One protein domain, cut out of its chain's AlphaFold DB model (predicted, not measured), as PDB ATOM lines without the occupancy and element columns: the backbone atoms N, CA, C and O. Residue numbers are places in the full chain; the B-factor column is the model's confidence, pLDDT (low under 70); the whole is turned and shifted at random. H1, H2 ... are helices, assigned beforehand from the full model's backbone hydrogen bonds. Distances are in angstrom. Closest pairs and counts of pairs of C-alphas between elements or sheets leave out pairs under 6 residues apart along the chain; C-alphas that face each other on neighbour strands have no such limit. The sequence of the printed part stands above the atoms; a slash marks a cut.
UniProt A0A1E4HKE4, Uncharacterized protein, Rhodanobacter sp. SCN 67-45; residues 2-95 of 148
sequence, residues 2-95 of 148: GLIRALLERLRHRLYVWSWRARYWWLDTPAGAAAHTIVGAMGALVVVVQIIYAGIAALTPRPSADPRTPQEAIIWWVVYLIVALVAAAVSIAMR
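This is residues 2 to 95 of the 148 residues of an uncharacterized protein of Rhodanobacter sp. SCN 67-45 (UniProt A0A1E4HKE4). Three long helices make an open, angular frame: H2 is the long beam, H1 meets one end of it in an L-shaped corner, and from the other end a loop leads into H3, which folds back slantwise near H2. The contacts are few, and residues 2 to 21 of H1 and 86 to 95, of which 86 to 93 belong to H3, stick out. The printed part has 94 residues with three named helices, H1, H2 and H3 in that order, and no named strand; the class is all helix. The whole is extended, with a radius of gyration of the C-alphas of 21.0 A and spans of 59 by 40 by 24 A.

H2, residues 30 to 59, is the longest helix at 44.1 A from first to last C-alpha. H1, residues 2 to 28, measures 38.5 A and begins at C-alpha 2 (154.587, 81.362, 134.051). H3, residues 70 to 93, measures 35.5 A and ends at C-alpha 93 (187.758, 78.054, 170.020).

H2 and H1 touch only at the corner by their tight link, H1 with residues 25 to 27 alone and H2 with residues 31 to 36 alone. Their closest C-alphas, those of Trp 26 and Gly 32, are 4.1 A apart, and their lines are about perpendicular at 90 degrees. H2 and H3 are close but not clearly touching; their closest C-alphas, those of Ala 54 and Val 78, are 7.6 A apart. They run opposite ways at a steep tilt of 41 degrees. H1 and H3 are apart. In H1 and H2 every O i to N i+4 pair is within hydrogen-bond range; in H3, 19 of 20 are.

The two C-alphas farthest apart, those of Gly 2 and Pro 61, are 62.7 A apart. The printed part has no cut and no long link; the ten residues between H2 and H3 make a short link. The mean pLDDT of the printed part is 79.5, and residues 60 to 78, of which 70 to 78 belong to H3, are under 70.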
ATOM      1  N   GLY A   2     153.698  80.183 133.940       75.19
ATOM      2  CA  GLY A   2     154.587  81.362 134.051       75.19
ATOM      3  C   GLY A   2     154.355  82.275 135.270       75.19
ATOM      4  O   GLY A   2     155.306  82.819 135.822       75.19
ATOM      5  N   LEU A   3     153.110  82.390 135.743       79.56
ATOM      6  CA  LEU A   3     152.732  83.311 136.825       79.56
ATOM      7  C   LEU A   3     153.306  82.894 138.193       79.56
ATOM      8  O   LEU A   3     153.800  83.730 138.943       79.56
ATOM      9  N   ILE A   4     153.331  81.586 138.474       84.00
ATOM     10  CA  ILE A   4     153.923  81.013 139.696       84.00
ATOM     11  C   ILE A   4     155.444  81.226 139.713       84.00
ATOM     12  O   ILE A   4     156.007  81.583 140.743       84.00
ATOM     13  N   ARG A   5     156.110  81.076 138.559       84.94
ATOM     14  CA  ARG A   5     157.558  81.297 138.424       84.94
ATOM     15  C   ARG A   5     157.939  82.757 138.683       84.94
ATOM     16  O   ARG A   5     158.845  83.016 139.468       84.94
ATOM     17  N   ALA A   6     157.187  83.697 138.111       85.56
ATOM     18  CA  ALA A   6     157.397  85.126 138.336       85.56
ATOM     19  C   ALA A   6     157.162  85.534 139.804       85.56
ATOM     20  O   ALA A   6     157.879  86.377 140.347       85.56
ATOM     21  N   LEU A   7     156.181  84.919 140.475       89.00
ATOM     22  CA  LEU A   7     155.934  85.113 141.906       89.00
ATOM     23  C   LEU A   7     157.099  84.599 142.759       89.00
ATOM     24  O   LEU A   7     157.572  85.319 143.638       89.00
ATOM     25  N   LEU A   8     157.599  83.396 142.465       90.75
ATOM     26  CA  LEU A   8     158.746  82.801 143.157       90.75
ATOM     27  C   LEU A   8     160.024  83.628 142.976       90.75
ATOM     28  O   LEU A   8     160.755  83.839 143.942       90.75
ATOM     29  N   GLU A   9     160.284  84.147 141.777       89.94
ATOM     30  CA  GLU A   9     161.448  85.001 141.514       89.94
ATOM     31  C   GLU A   9     161.381  86.324 142.284       89.94
ATOM     32  O   GLU A   9     162.366  86.727 142.907       89.94
ATOM     33  N   ARG A  10     160.205  86.964 142.326       90.00
ATOM     34  CA  ARG A  10     159.984  88.168 143.143       90.00
ATOM     35  C   ARG A  10     160.155  87.880 144.630       90.00
ATOM     36  O   ARG A  10     160.742  88.697 145.339       90.00
ATOM     37  N   LEU A  11     159.669  86.733 145.104       93.06
ATOM     38  CA  LEU A  11     159.821  86.321 146.497       93.06
ATOM     39  C   LEU A  11     161.297  86.099 146.841       93.06
ATOM     40  O   LEU A  11     161.783  86.638 147.831       93.06
ATOM     41  N   ARG A  12     162.033  85.381 145.984       91.56
ATOM     42  CA  ARG A  12     163.466  85.118 146.156       91.56
ATOM     43  C   ARG A  12     164.273  86.410 146.180       91.56
ATOM     44  O   ARG A  12     165.139  86.570 147.034       91.56
ATOM     45  N   HIS A  13     163.960  87.348 145.288       91.38
ATOM     46  CA  HIS A  13     164.614  88.652 145.274       91.38
ATOM     47  C   HIS A  13     164.315  89.455 146.548       91.38
ATOM     48  O   HIS A  13     165.231  90.006 147.155       91.38
ATOM     49  N   ARG A  14     163.060  89.463 147.018       92.06
ATOM     50  CA  ARG A  14     162.703  90.110 148.290       92.06
ATOM     51  C   ARG A  14     163.441  89.488 149.471       92.06
ATOM     52  O   ARG A  14     164.023  90.225 150.257       92.06
ATOM     53  N   LEU A  15     163.456  88.160 149.580       93.12
ATOM     54  CA  LEU A  15     164.180  87.452 150.639       93.12
ATOM     55  C   LEU A  15     165.676  87.770 150.603       93.12
ATOM     56  O   LEU A  15     166.263  88.029 151.647       93.12
ATOM     57  N   TYR A  16     166.271  87.831 149.410       93.31
ATOM     58  CA  TYR A  16     167.666  88.227 149.244       93.31
ATOM     59  C   TYR A  16     167.923  89.641 149.782       93.31
ATOM     60  O   TYR A  16     168.781  89.818 150.645       93.31
ATOM     61  N   VAL A  17     167.133  90.632 149.358       93.69
ATOM     62  CA  VAL A  17     167.274  92.022 149.824       93.69
ATOM     63  C   VAL A  17     167.091  92.126 151.340       93.69
ATOM     64  O   VAL A  17     167.890  92.773 152.016       93.69
ATOM     65  N   TRP A  18     166.073  91.467 151.895       93.25
ATOM     66  CA  TRP A  18     165.825  91.481 153.337       93.25
ATOM     67  C   TRP A  18     166.925  90.775 154.127       93.25
ATOM     68  O   TRP A  18     167.338  91.294 155.160       93.25
ATOM     69  N   SER A  19     167.460  89.657 153.628       92.12
ATOM     70  CA  SER A  19     168.586  88.963 154.262       92.12
ATOM     71  C   SER A  19     169.836  89.841 154.324       92.12
ATOM     72  O   SER A  19     170.501  89.899 155.358       92.12
ATOM     73  N   TRP A  20     170.118  90.595 153.257       93.62
ATOM     74  CA  TRP A  20     171.252  91.511 153.214       93.62
ATOM     75  C   TRP A  20     171.073  92.679 154.186       93.62
ATOM     76  O   TRP A  20     171.982  92.979 154.955       93.62
ATOM     77  N   ARG A  21     169.881  93.287 154.226       92.56
ATOM     78  CA  ARG A  21     169.567  94.372 155.173       92.56
ATOM     79  C   ARG A  21     169.616  93.902 156.624       92.56
ATOM     80  O   ARG A  21     170.139  94.623 157.465       92.56
ATOM     81  N   ALA A  22     169.110  92.703 156.908       89.44
ATOM     82  CA  ALA A  22     169.174  92.105 158.237       89.44
ATOM     83  C   ALA A  22     170.623  91.833 158.658       89.44
ATOM     84  O   ALA A  22     171.005  92.174 159.772       89.44
ATOM     85  N   ARG A  23     171.452  91.287 157.759       91.06
ATOM     86  CA  ARG A  23     172.883  91.070 158.009       91.06
ATOM     87  C   ARG A  23     173.620  92.381 158.265       91.06
ATOM     88  O   ARG A  23     174.373  92.457 159.227       91.06
ATOM     89  N   TYR A  24     173.390  93.384 157.423       90.19
ATOM     90  CA  TYR A  24     173.986  94.708 157.574       90.19
ATOM     91  C   TYR A  24     173.594  95.334 158.915       90.19
ATOM     92  O   TYR A  24     174.446  95.782 159.671       90.19
ATOM     93  N   TRP A  25     172.306  95.285 159.268       92.69
ATOM     94  CA  TRP A  25     171.841  95.768 160.564       92.69
ATOM     95  C   TRP A  25     172.500  95.015 161.726       92.69
ATOM     96  O   TRP A  25     172.981  95.641 162.664       92.69
ATOM     97  N   TRP A  26     172.572  93.685 161.639       89.50
ATOM     98  CA  TRP A  26     173.124  92.830 162.686       89.50
ATOM     99  C   TRP A  26     174.632  93.011 162.891       89.50
ATOM    100  O   TRP A  26     175.081  92.935 164.028       89.50
ATOM    101  N   LEU A  27     175.418  93.219 161.833       87.56
ATOM    102  CA  LEU A  27     176.887  93.245 161.916       87.56
ATOM    103  C   LEU A  27     177.487  94.653 161.905       87.56
ATOM    104  O   LEU A  27     178.469  94.886 162.603       87.56
ATOM    105  N   ASP A  28     176.910  95.574 161.136       87.44
ATOM    106  CA  ASP A  28     177.573  96.831 160.770       87.44
ATOM    107  C   ASP A  28     176.973  98.059 161.475       87.44
ATOM    108  O   ASP A  28     177.460  99.175 161.295       87.44
ATOM    109  N   THR A  29     175.920  97.888 162.289       88.06
ATOM    110  CA  THR A  29     175.283  98.996 163.020       88.06
ATOM    111  C   THR A  29     175.501  98.911 164.534       88.06
ATOM    112  O   THR A  29     175.530  97.814 165.097       88.06
ATOM    113  N   PRO A  30     175.579 100.056 165.242       83.81
ATOM    114  CA  PRO A  30     175.701 100.068 166.702       83.81
ATOM    115  C   PRO A  30     174.488  99.433 167.404       83.81
ATOM    116  O   PRO A  30     174.634  98.814 168.455       83.81
ATOM    117  N   ALA A  31     173.297  99.522 166.800       84.25
ATOM    118  CA  ALA A  31     172.106  98.825 167.285       84.25
ATOM    119  C   ALA A  31     172.244  97.293 167.174       84.25
ATOM    120  O   ALA A  31     171.808  96.580 168.073       84.25
ATOM    121  N   GLY A  32     172.891  96.791 166.116       84.81
ATOM    122  CA  GLY A  32     173.222  95.372 165.959       84.81
ATOM    123  C   GLY A  32     174.175  94.865 167.042       84.81
ATOM    124  O   GLY A  32     173.937  93.807 167.621       84.81
ATOM    125  N   ALA A  33     175.183  95.662 167.407       82.69
ATOM    126  CA  ALA A  33     176.089  95.332 168.509       82.69
ATOM    127  C   ALA A  33     175.353  95.226 169.860       82.69
ATOM    128  O   ALA A  33     175.589  94.290 170.624       82.69
ATOM    129  N   ALA A  34     174.412  96.136 170.140       87.38
ATOM    130  CA  ALA A  34     173.545  96.032 171.316       87.38
ATOM    131  C   ALA A  34     172.602  94.815 171.239       87.38
ATOM    132  O   ALA A  34     172.328  94.162 172.242       87.38
ATOM    133  N   ALA A  35     172.129  94.454 170.047       89.50
ATOM    134  CA  ALA A  35     171.325  93.251 169.866       89.50
ATOM    135  C   ALA A  35     172.131  91.969 170.151       89.50
ATOM    136  O   ALA A  35     171.584  91.034 170.732       89.50
ATOM    137  N   HIS A  36     173.430  91.922 169.825       86.38
ATOM    138  CA  HIS A  36     174.299  90.785 170.175       86.38
ATOM    139  C   HIS A  36     174.408  90.594 171.681       86.38
ATOM    140  O   HIS A  36     174.320  89.463 172.157       86.38
ATOM    141  N   THR A  37     174.586  91.680 172.436       87.38
ATOM    142  CA  THR A  37     174.698  91.600 173.896       87.38
ATOM    143  C   THR A  37     173.378  91.176 174.527       87.38
ATOM    144  O   THR A  37     173.383  90.308 175.396       87.38
ATOM    145  N   ILE A  38     172.247  91.701 174.045       90.44
ATOM    146  CA  ILE A  38     170.908  91.301 174.502       90.44
ATOM    147  C   ILE A  38     170.648  89.822 174.203       90.44
ATOM    148  O   ILE A  38     170.235  89.086 175.094       90.44
ATOM    149  N   VAL A  39     170.920  89.360 172.979       90.31
ATOM    150  CA  VAL A  39     170.725  87.949 172.605       90.31
ATOM    151  C   VAL A  39     171.655  87.036 173.401       90.31
ATOM    152  O   VAL A  39     171.220  85.983 173.863       90.31
ATOM    153  N   GLY A  40     172.902  87.451 173.636       88.56
ATOM    154  CA  GLY A  40     173.825  86.741 174.520       88.56
ATOM    155  C   GLY A  40     173.305  86.648 175.958       88.56
ATOM    156  O   GLY A  40     173.292  85.563 176.536       88.56
ATOM    157  N   ALA A  41     172.812  87.757 176.516       87.75
ATOM    158  CA  ALA A  41     172.240  87.803 177.860       87.75
ATOM    159  C   ALA A  41     170.974  86.938 177.982       87.75
ATOM    160  O   ALA A  41     170.829  86.187 178.945       87.75
ATOM    161  N   MET A  42     170.088  86.980 176.983       89.69
ATOM    162  CA  MET A  42     168.919  86.102 176.911       89.69
ATOM    163  C   MET A  42     169.321  84.628 176.832       89.69
ATOM    164  O   MET A  42     168.742  83.803 177.534       89.69
ATOM    165  N   GLY A  43     170.324  84.292 176.017       87.06
ATOM    166  CA  GLY A  43     170.856  82.933 175.925       87.06
ATOM    167  C   GLY A  43     171.392  82.433 177.268       87.06
ATOM    168  O   GLY A  43     171.048  81.333 177.695       87.06
ATOM    169  N   ALA A  44     172.159  83.265 177.977       86.19
ATOM    170  CA  ALA A  44     172.644  82.948 179.319       86.19
ATOM    171  C   ALA A  44     171.490  82.730 180.312       86.19
ATOM    172  O   ALA A  44     171.506  81.764 181.072       86.19
ATOM    173  N   LEU A  45     170.455  83.574 180.265       85.94
ATOM    174  CA  LEU A  45     169.271  83.431 181.113       85.94
ATOM    175  C   LEU A  45     168.521  82.121 180.839       85.94
ATOM    176  O   LEU A  45     168.147  81.428 181.784       85.94
ATOM    177  N   VAL A  46     168.352  81.736 179.569       85.75
ATOM    178  CA  VAL A  46     167.756  80.442 179.201       85.75
ATOM    179  C   VAL A  46     168.567  79.288 179.783       85.75
ATOM    180  O   VAL A  46     167.986  78.381 180.373       85.75
ATOM    181  N   VAL A  47     169.899  79.329 179.686       83.94
ATOM    182  CA  VAL A  47     170.764  78.296 180.278       83.94
ATOM    183  C   VAL A  47     170.578  78.217 181.796       83.94
ATOM    184  O   VAL A  47     170.408  77.121 182.325       83.94
ATOM    185  N   VAL A  48     170.537  79.353 182.499       83.81
ATOM    186  CA  VAL A  48     170.310  79.388 183.956       83.81
ATOM    187  C   VAL A  48     168.962  78.768 184.326       83.81
ATOM    188  O   VAL A  48     168.905  77.911 185.206       83.81
ATOM    189  N   VAL A  49     167.883  79.145 183.633       82.75
ATOM    190  CA  VAL A  49     166.543  78.577 183.862       82.75
ATOM    191  C   VAL A  49     166.544  77.063 183.649       82.75
ATOM    192  O   VAL A  49     165.945  76.332 184.434       82.75
ATOM    193  N   GLN A  50     167.252  76.577 182.631       78.38
ATOM    194  CA  GLN A  50     167.338  75.149 182.332       78.38
ATOM    195  C   GLN A  50     168.150  74.375 183.374       78.38
ATOM    196  O   GLN A  50     167.758  73.274 183.751       78.38
ATOM    197  N   ILE A  51     169.225  74.960 183.907       81.94
ATOM    198  CA  ILE A  51     169.980  74.373 185.025       81.94
ATOM    199  C   ILE A  51     169.091  74.262 186.267       81.94
ATOM    200  O   ILE A  51     169.073  73.216 186.913       81.94
ATOM    201  N   ILE A  52     168.320  75.308 186.584       79.00
ATOM    202  CA  ILE A  52     167.375  75.293 187.709       79.00
ATOM    203  C   ILE A  52     166.316  74.207 187.495       79.00
ATOM    204  O   ILE A  52     166.064  73.409 188.396       79.00
ATOM    205  N   TYR A  53     165.732  74.135 186.297       76.88
ATOM    206  CA  TYR A  53     164.729  73.129 185.958       76.88
ATOM    207  C   TYR A  53     165.282  71.701 186.077       76.88
ATOM    208  O   TYR A  53     164.654  70.846 186.701       76.88
ATOM    209  N   ALA A  54     166.490  71.457 185.563       74.25
ATOM    210  CA  ALA A  54     167.179  70.177 185.696       74.25
ATOM    211  C   ALA A  54     167.501  69.839 187.162       74.25
ATOM    212  O   ALA A  54     167.338  68.692 187.573       74.25
ATOM    213  N   GLY A  55     167.901  70.828 187.966       75.00
ATOM    214  CA  GLY A  55     168.134  70.665 189.401       75.00
ATOM    215  C   GLY A  55     166.867  70.260 190.158       75.00
ATOM    216  O   GLY A  55     166.889  69.311 190.938       75.00
ATOM    217  N   ILE A  56     165.737  70.912 189.874       75.06
ATOM    218  CA  ILE A  56     164.430  70.561 190.457       75.06
ATOM    219  C   ILE A  56     164.004  69.150 190.027       75.06
ATOM    220  O   ILE A  56     163.559  68.353 190.857       75.06
ATOM    221  N   ALA A  57     164.178  68.805 188.749       70.50
ATOM    222  CA  ALA A  57     163.871  67.473 188.229       70.50
ATOM    223  C   ALA A  57     164.774  66.370 188.819       70.50
ATOM    224  O   ALA A  57     164.366  65.214 188.896       70.50
ATOM    225  N   ALA A  58     165.997  66.704 189.241       70.69
ATOM    226  CA  ALA A  58     166.902  65.769 189.906       70.69
ATOM    227  C   ALA A  58     166.550  65.544 191.387       70.69
ATOM    228  O   ALA A  58     166.759  64.449 191.903       70.69
ATOM    229  N   LEU A  59     166.021  66.569 192.065       73.31
ATOM    230  CA  LEU A  59     165.662  66.526 193.489       73.31
ATOM    231  C   LEU A  59     164.263  65.953 193.753       73.31
ATOM    232  O   LEU A  59     163.947  65.596 194.887       73.31
ATOM    233  N   THR A  60     163.416  65.866 192.728       69.94
ATOM    234  CA  THR A  60     162.071  65.291 192.837       69.94
ATOM    235  C   THR A  60     162.104  63.791 192.506       69.94
ATOM    236  O   THR A  60     162.648  63.401 191.469       69.94
ATOM    237  N   PRO A  61     161.569  62.906 193.376       63.09
ATOM    238  CA  PRO A  61     161.574  61.469 193.122       63.09
ATOM    239  C   PRO A  61     160.782  61.145 191.852       63.09
ATOM    240  O   PRO A  61     159.637  61.569 191.685       63.09
ATOM    241  N   ARG A  62     161.417  60.395 190.945       59.22
ATOM    242  CA  ARG A  62     160.861  60.060 189.630       59.22
ATOM    243  C   ARG A  62     159.701  59.070 189.779       59.22
ATOM    244  O   ARG A  62     159.922  57.985 190.325       59.22
ATOM    245  N   PRO A  63     158.497  59.378 189.268       59.12
ATOM    246  CA  PRO A  63     157.486  58.358 189.042       59.12
ATOM    247  C   PRO A  63     158.040  57.354 188.022       59.12
ATOM    248  O   PRO A  63     158.735  57.737 187.086       59.12
ATOM    249  N   SER A  64     157.784  56.071 188.263       57.81
ATOM    250  CA  SER A  64     158.264  54.889 187.529       57.81
ATOM    251  C   SER A  64     158.509  55.063 186.019       57.81
ATOM    252  O   SER A  64     157.702  55.663 185.314       57.81
ATOM    253  N   ALA A  65     159.593  54.432 185.547       57.03
ATOM    254  CA  ALA A  65     160.099  54.365 184.173       57.03
ATOM    255  C   ALA A  65     159.121  53.725 183.162       57.03
ATOM    256  O   ALA A  65     159.335  52.610 182.691       57.03
ATOM    257  N   ASP A  66     158.041  54.428 182.829       61.72
ATOM    258  CA  ASP A  66     157.219  54.131 181.657       61.72
ATOM    259  C   ASP A  66     157.763  54.932 180.446       61.72
ATOM    260  O   ASP A  66     157.783  56.172 180.505       61.72
ATOM    261  N   PRO A  67     158.191  54.265 179.348       58.50
ATOM    262  CA  PRO A  67     158.780  54.889 178.150       58.50
ATOM    263  C   PRO A  67     157.873  55.881 177.405       58.50
ATOM    264  O   PRO A  67     158.282  56.492 176.422       58.50
ATOM    265  N   ARG A  68     156.602  56.013 177.800       60.97
ATOM    266  CA  ARG A  68     155.634  56.940 177.184       60.97
ATOM    267  C   ARG A  68     155.404  58.213 177.989       60.97
ATOM    268  O   ARG A  68     154.541  59.018 177.639       60.97
ATOM    269  N   THR A  69     156.142  58.403 179.076       59.56
ATOM    270  CA  THR A  69     155.972  59.578 179.928       59.56
ATOM    271  C   THR A  69     156.662  60.810 179.320       59.56
ATOM    272  O   THR A  69     157.734  60.694 178.726       59.56
ATOM    273  N   PRO A  70     156.112  62.030 179.495       61.72
ATOM    274  CA  PRO A  70     156.696  63.286 178.990       61.72
ATOM    275  C   PRO A  70     158.123  63.604 179.480       61.72
ATOM    276  O   PRO A  70     158.705  64.617 179.103       61.72
ATOM    277  N   GLN A  71     158.677  62.779 180.367       57.03
ATOM    278  CA  GLN A  71     159.883  63.047 181.142       57.03
ATOM    279  C   GLN A  71     161.160  62.604 180.415       57.03
ATOM    280  O   GLN A  71     162.187  63.267 180.546       57.03
ATOM    281  N   GLU A  72     161.106  61.568 179.570       59.56
ATOM    282  CA  GLU A  72     162.233  61.231 178.682       59.56
ATOM    283  C   GLU A  72     162.510  62.356 177.677       59.56
ATOM    284  O   GLU A  72     163.668  62.668 177.396       59.56
ATOM    285  N   ALA A  73     161.459  63.038 177.205       62.19
ATOM    286  CA  ALA A  73     161.597  64.196 176.324       62.19
ATOM    287  C   ALA A  73     162.387  65.335 176.990       62.19
ATOM    288  O   ALA A  73     163.193  65.986 176.328       62.19
ATOM    289  N   ILE A  74     162.220  65.535 178.304       65.06
ATOM    290  CA  ILE A  74     162.976  66.527 179.084       65.06
ATOM    291  C   ILE A  74     164.458  66.141 179.164       65.06
ATOM    292  O   ILE A  74     165.321  66.987 178.938       65.06
ATOM    293  N   ILE A  75     164.766  64.870 179.444       65.56
ATOM    294  CA  ILE A  75     166.151  64.380 179.545       65.56
ATOM    295  C   ILE A  75     166.883  64.566 178.213       65.56
ATOM    296  O   ILE A  75     167.987  65.113 178.185       65.56
ATOM    297  N   TRP A  76     166.256  64.186 177.098       66.94
ATOM    298  CA  TRP A  76     166.828  64.393 175.766       66.94
ATOM    299  C   TRP A  76     167.008  65.873 175.429       66.94
ATOM    300  O   TRP A  76     168.015  66.245 174.828       66.94
ATOM    301  N   TRP A  77     166.098  66.741 175.874       66.00
ATOM    302  CA  TRP A  77     166.232  68.185 175.680       66.00
ATOM    303  C   TRP A  77     167.433  68.771 176.440       66.00
ATOM    304  O   TRP A  77     168.172  69.587 175.888       66.00
ATOM    305  N   VAL A  78     167.704  68.294 177.663       69.50
ATOM    306  CA  VAL A  78     168.911  68.659 178.431       69.50
ATOM    307  C   VAL A  78     170.183  68.172 177.731       69.50
ATOM    308  O   VAL A  78     171.155  68.922 177.641       69.50
ATOM    309  N   VAL A  79     170.181  66.957 177.173       71.38
ATOM    310  CA  VAL A  79     171.310  66.440 176.380       71.38
ATOM    311  C   VAL A  79     171.568  67.327 175.158       71.38
ATOM    312  O   VAL A  79     172.712  67.719 174.927       71.38
ATOM    313  N   TYR A  80     170.529  67.719 174.413       74.69
ATOM    314  CA  TYR A  80     170.683  68.648 173.289       74.69
ATOM    315  C   TYR A  80     171.202  70.024 173.722       74.69
ATOM    316  O   TYR A  80     172.000  70.622 172.999       74.69
ATOM    317  N   LEU A  81     170.823  70.512 174.907       79.12
ATOM    318  CA  LEU A  81     171.347  71.764 175.456       79.12
ATOM    319  C   LEU A  81     172.840  71.662 175.803       79.12
ATOM    320  O   LEU A  81     173.603  72.575 175.487       79.12
ATOM    321  N   ILE A  82     173.277  70.541 176.385       76.50
ATOM    322  CA  ILE A  82     174.702  70.264 176.629       76.50
ATOM    323  C   ILE A  82     175.467  70.232 175.302       76.50
ATOM    324  O   ILE A  82     176.502  70.883 175.171       76.50
ATOM    325  N   VAL A  83     174.939  69.538 174.290       76.19
ATOM    326  CA  VAL A  83     175.545  69.491 172.949       76.19
ATOM    327  C   VAL A  83     175.640  70.889 172.330       76.19
ATOM    328  O   VAL A  83     176.679  71.234 171.767       76.19
ATOM    329  N   ALA A  84     174.608  71.724 172.474       76.31
ATOM    330  CA  ALA A  84     174.621  73.104 171.995       76.31
ATOM    331  C   ALA A  84     175.698  73.957 172.691       76.31
ATOM    332  O   ALA A  84     176.397  74.722 172.027       76.31
ATOM    333  N   LEU A  85     175.883  73.789 174.006       81.00
ATOM    334  CA  LEU A  85     176.954  74.442 174.768       81.00
ATOM    335  C   LEU A  85     178.346  74.022 174.279       81.00
ATOM    336  O   LEU A  85     179.202  74.879 174.057       81.00
ATOM    337  N   VAL A  86     178.565  72.721 174.061       75.50
ATOM    338  CA  VAL A  86     179.835  72.208 173.523       75.50
ATOM    339  C   VAL A  86     180.088  72.760 172.120       75.50
ATOM    340  O   VAL A  86     181.181  73.249 171.844       75.50
ATOM    341  N   ALA A  87     179.081  72.758 171.243       73.56
ATOM    342  CA  ALA A  87     179.202  73.308 169.895       73.56
ATOM    343  C   ALA A  87     179.525  74.813 169.904       73.56
ATOM    344  O   ALA A  87     180.371  75.268 169.132       73.56
ATOM    345  N   ALA A  88     178.910  75.586 170.804       76.81
ATOM    346  CA  ALA A  88     179.219  77.002 170.980       76.81
ATOM    347  C   ALA A  88     180.664  77.217 171.463       76.81
ATOM    348  O   ALA A  88     181.373  78.066 170.920       76.81
ATOM    349  N   ALA A  89     181.132  76.419 172.427       75.44
ATOM    350  CA  ALA A  89     182.511  76.473 172.906       75.44
ATOM    351  C   ALA A  89     183.518  76.148 171.789       75.44
ATOM    352  O   ALA A  89     184.492  76.878 171.604       75.44
ATOM    353  N   VAL A  90     183.245  75.113 170.986       79.44
ATOM    354  CA  VAL A  90     184.048  74.770 169.802       79.44
ATOM    355  C   VAL A  90     184.040  75.916 168.789       79.44
ATOM    356  O   VAL A  90     185.096  76.290 168.290       79.44
ATOM    357  N   SER A  91     182.890  76.541 168.526       76.38
ATOM    358  CA  SER A  91     182.808  77.691 167.617       76.38
ATOM    359  C   SER A  91     183.630  78.889 168.096       76.38
ATOM    360  O   SER A  91     184.178  79.613 167.265       76.38
ATOM    361  N   ILE A  92     183.713  79.121 169.410       79.38
ATOM    362  CA  ILE A  92     184.555  80.177 169.985       79.38
ATOM    363  C   ILE A  92     186.032  79.800 169.854       79.38
ATOM    364  O   ILE A  92     186.833  80.637 169.444       79.38
ATOM    365  N   ALA A  93     186.389  78.547 170.144       78.56
ATOM    366  CA  ALA A  93     187.758  78.054 170.020       78.56
ATOM    367  C   ALA A  93     188.263  78.073 168.566       78.56
ATOM    368  O   ALA A  93     189.423  78.387 168.320       78.56
ATOM    369  N   MET A  94     187.388  77.786 167.598       79.25
ATOM    370  CA  MET A  94     187.694  77.829 166.164       79.25
ATOM    371  C   MET A  94     187.576  79.228 165.553       79.25
ATOM    372  O   MET A  94     187.804  79.387 164.352       79.25
ATOM    373  N   ARG A  95     187.203  80.250 166.333       76.44
ATOM    374  CA  ARG A  95     187.103  81.614 165.815       76.44
ATOM    375  C   ARG A  95     188.489  82.035 165.312       76.44
ATOM    376  O   ARG A  95     189.430  82.040 166.108       76.44
TER     377      ARG A  95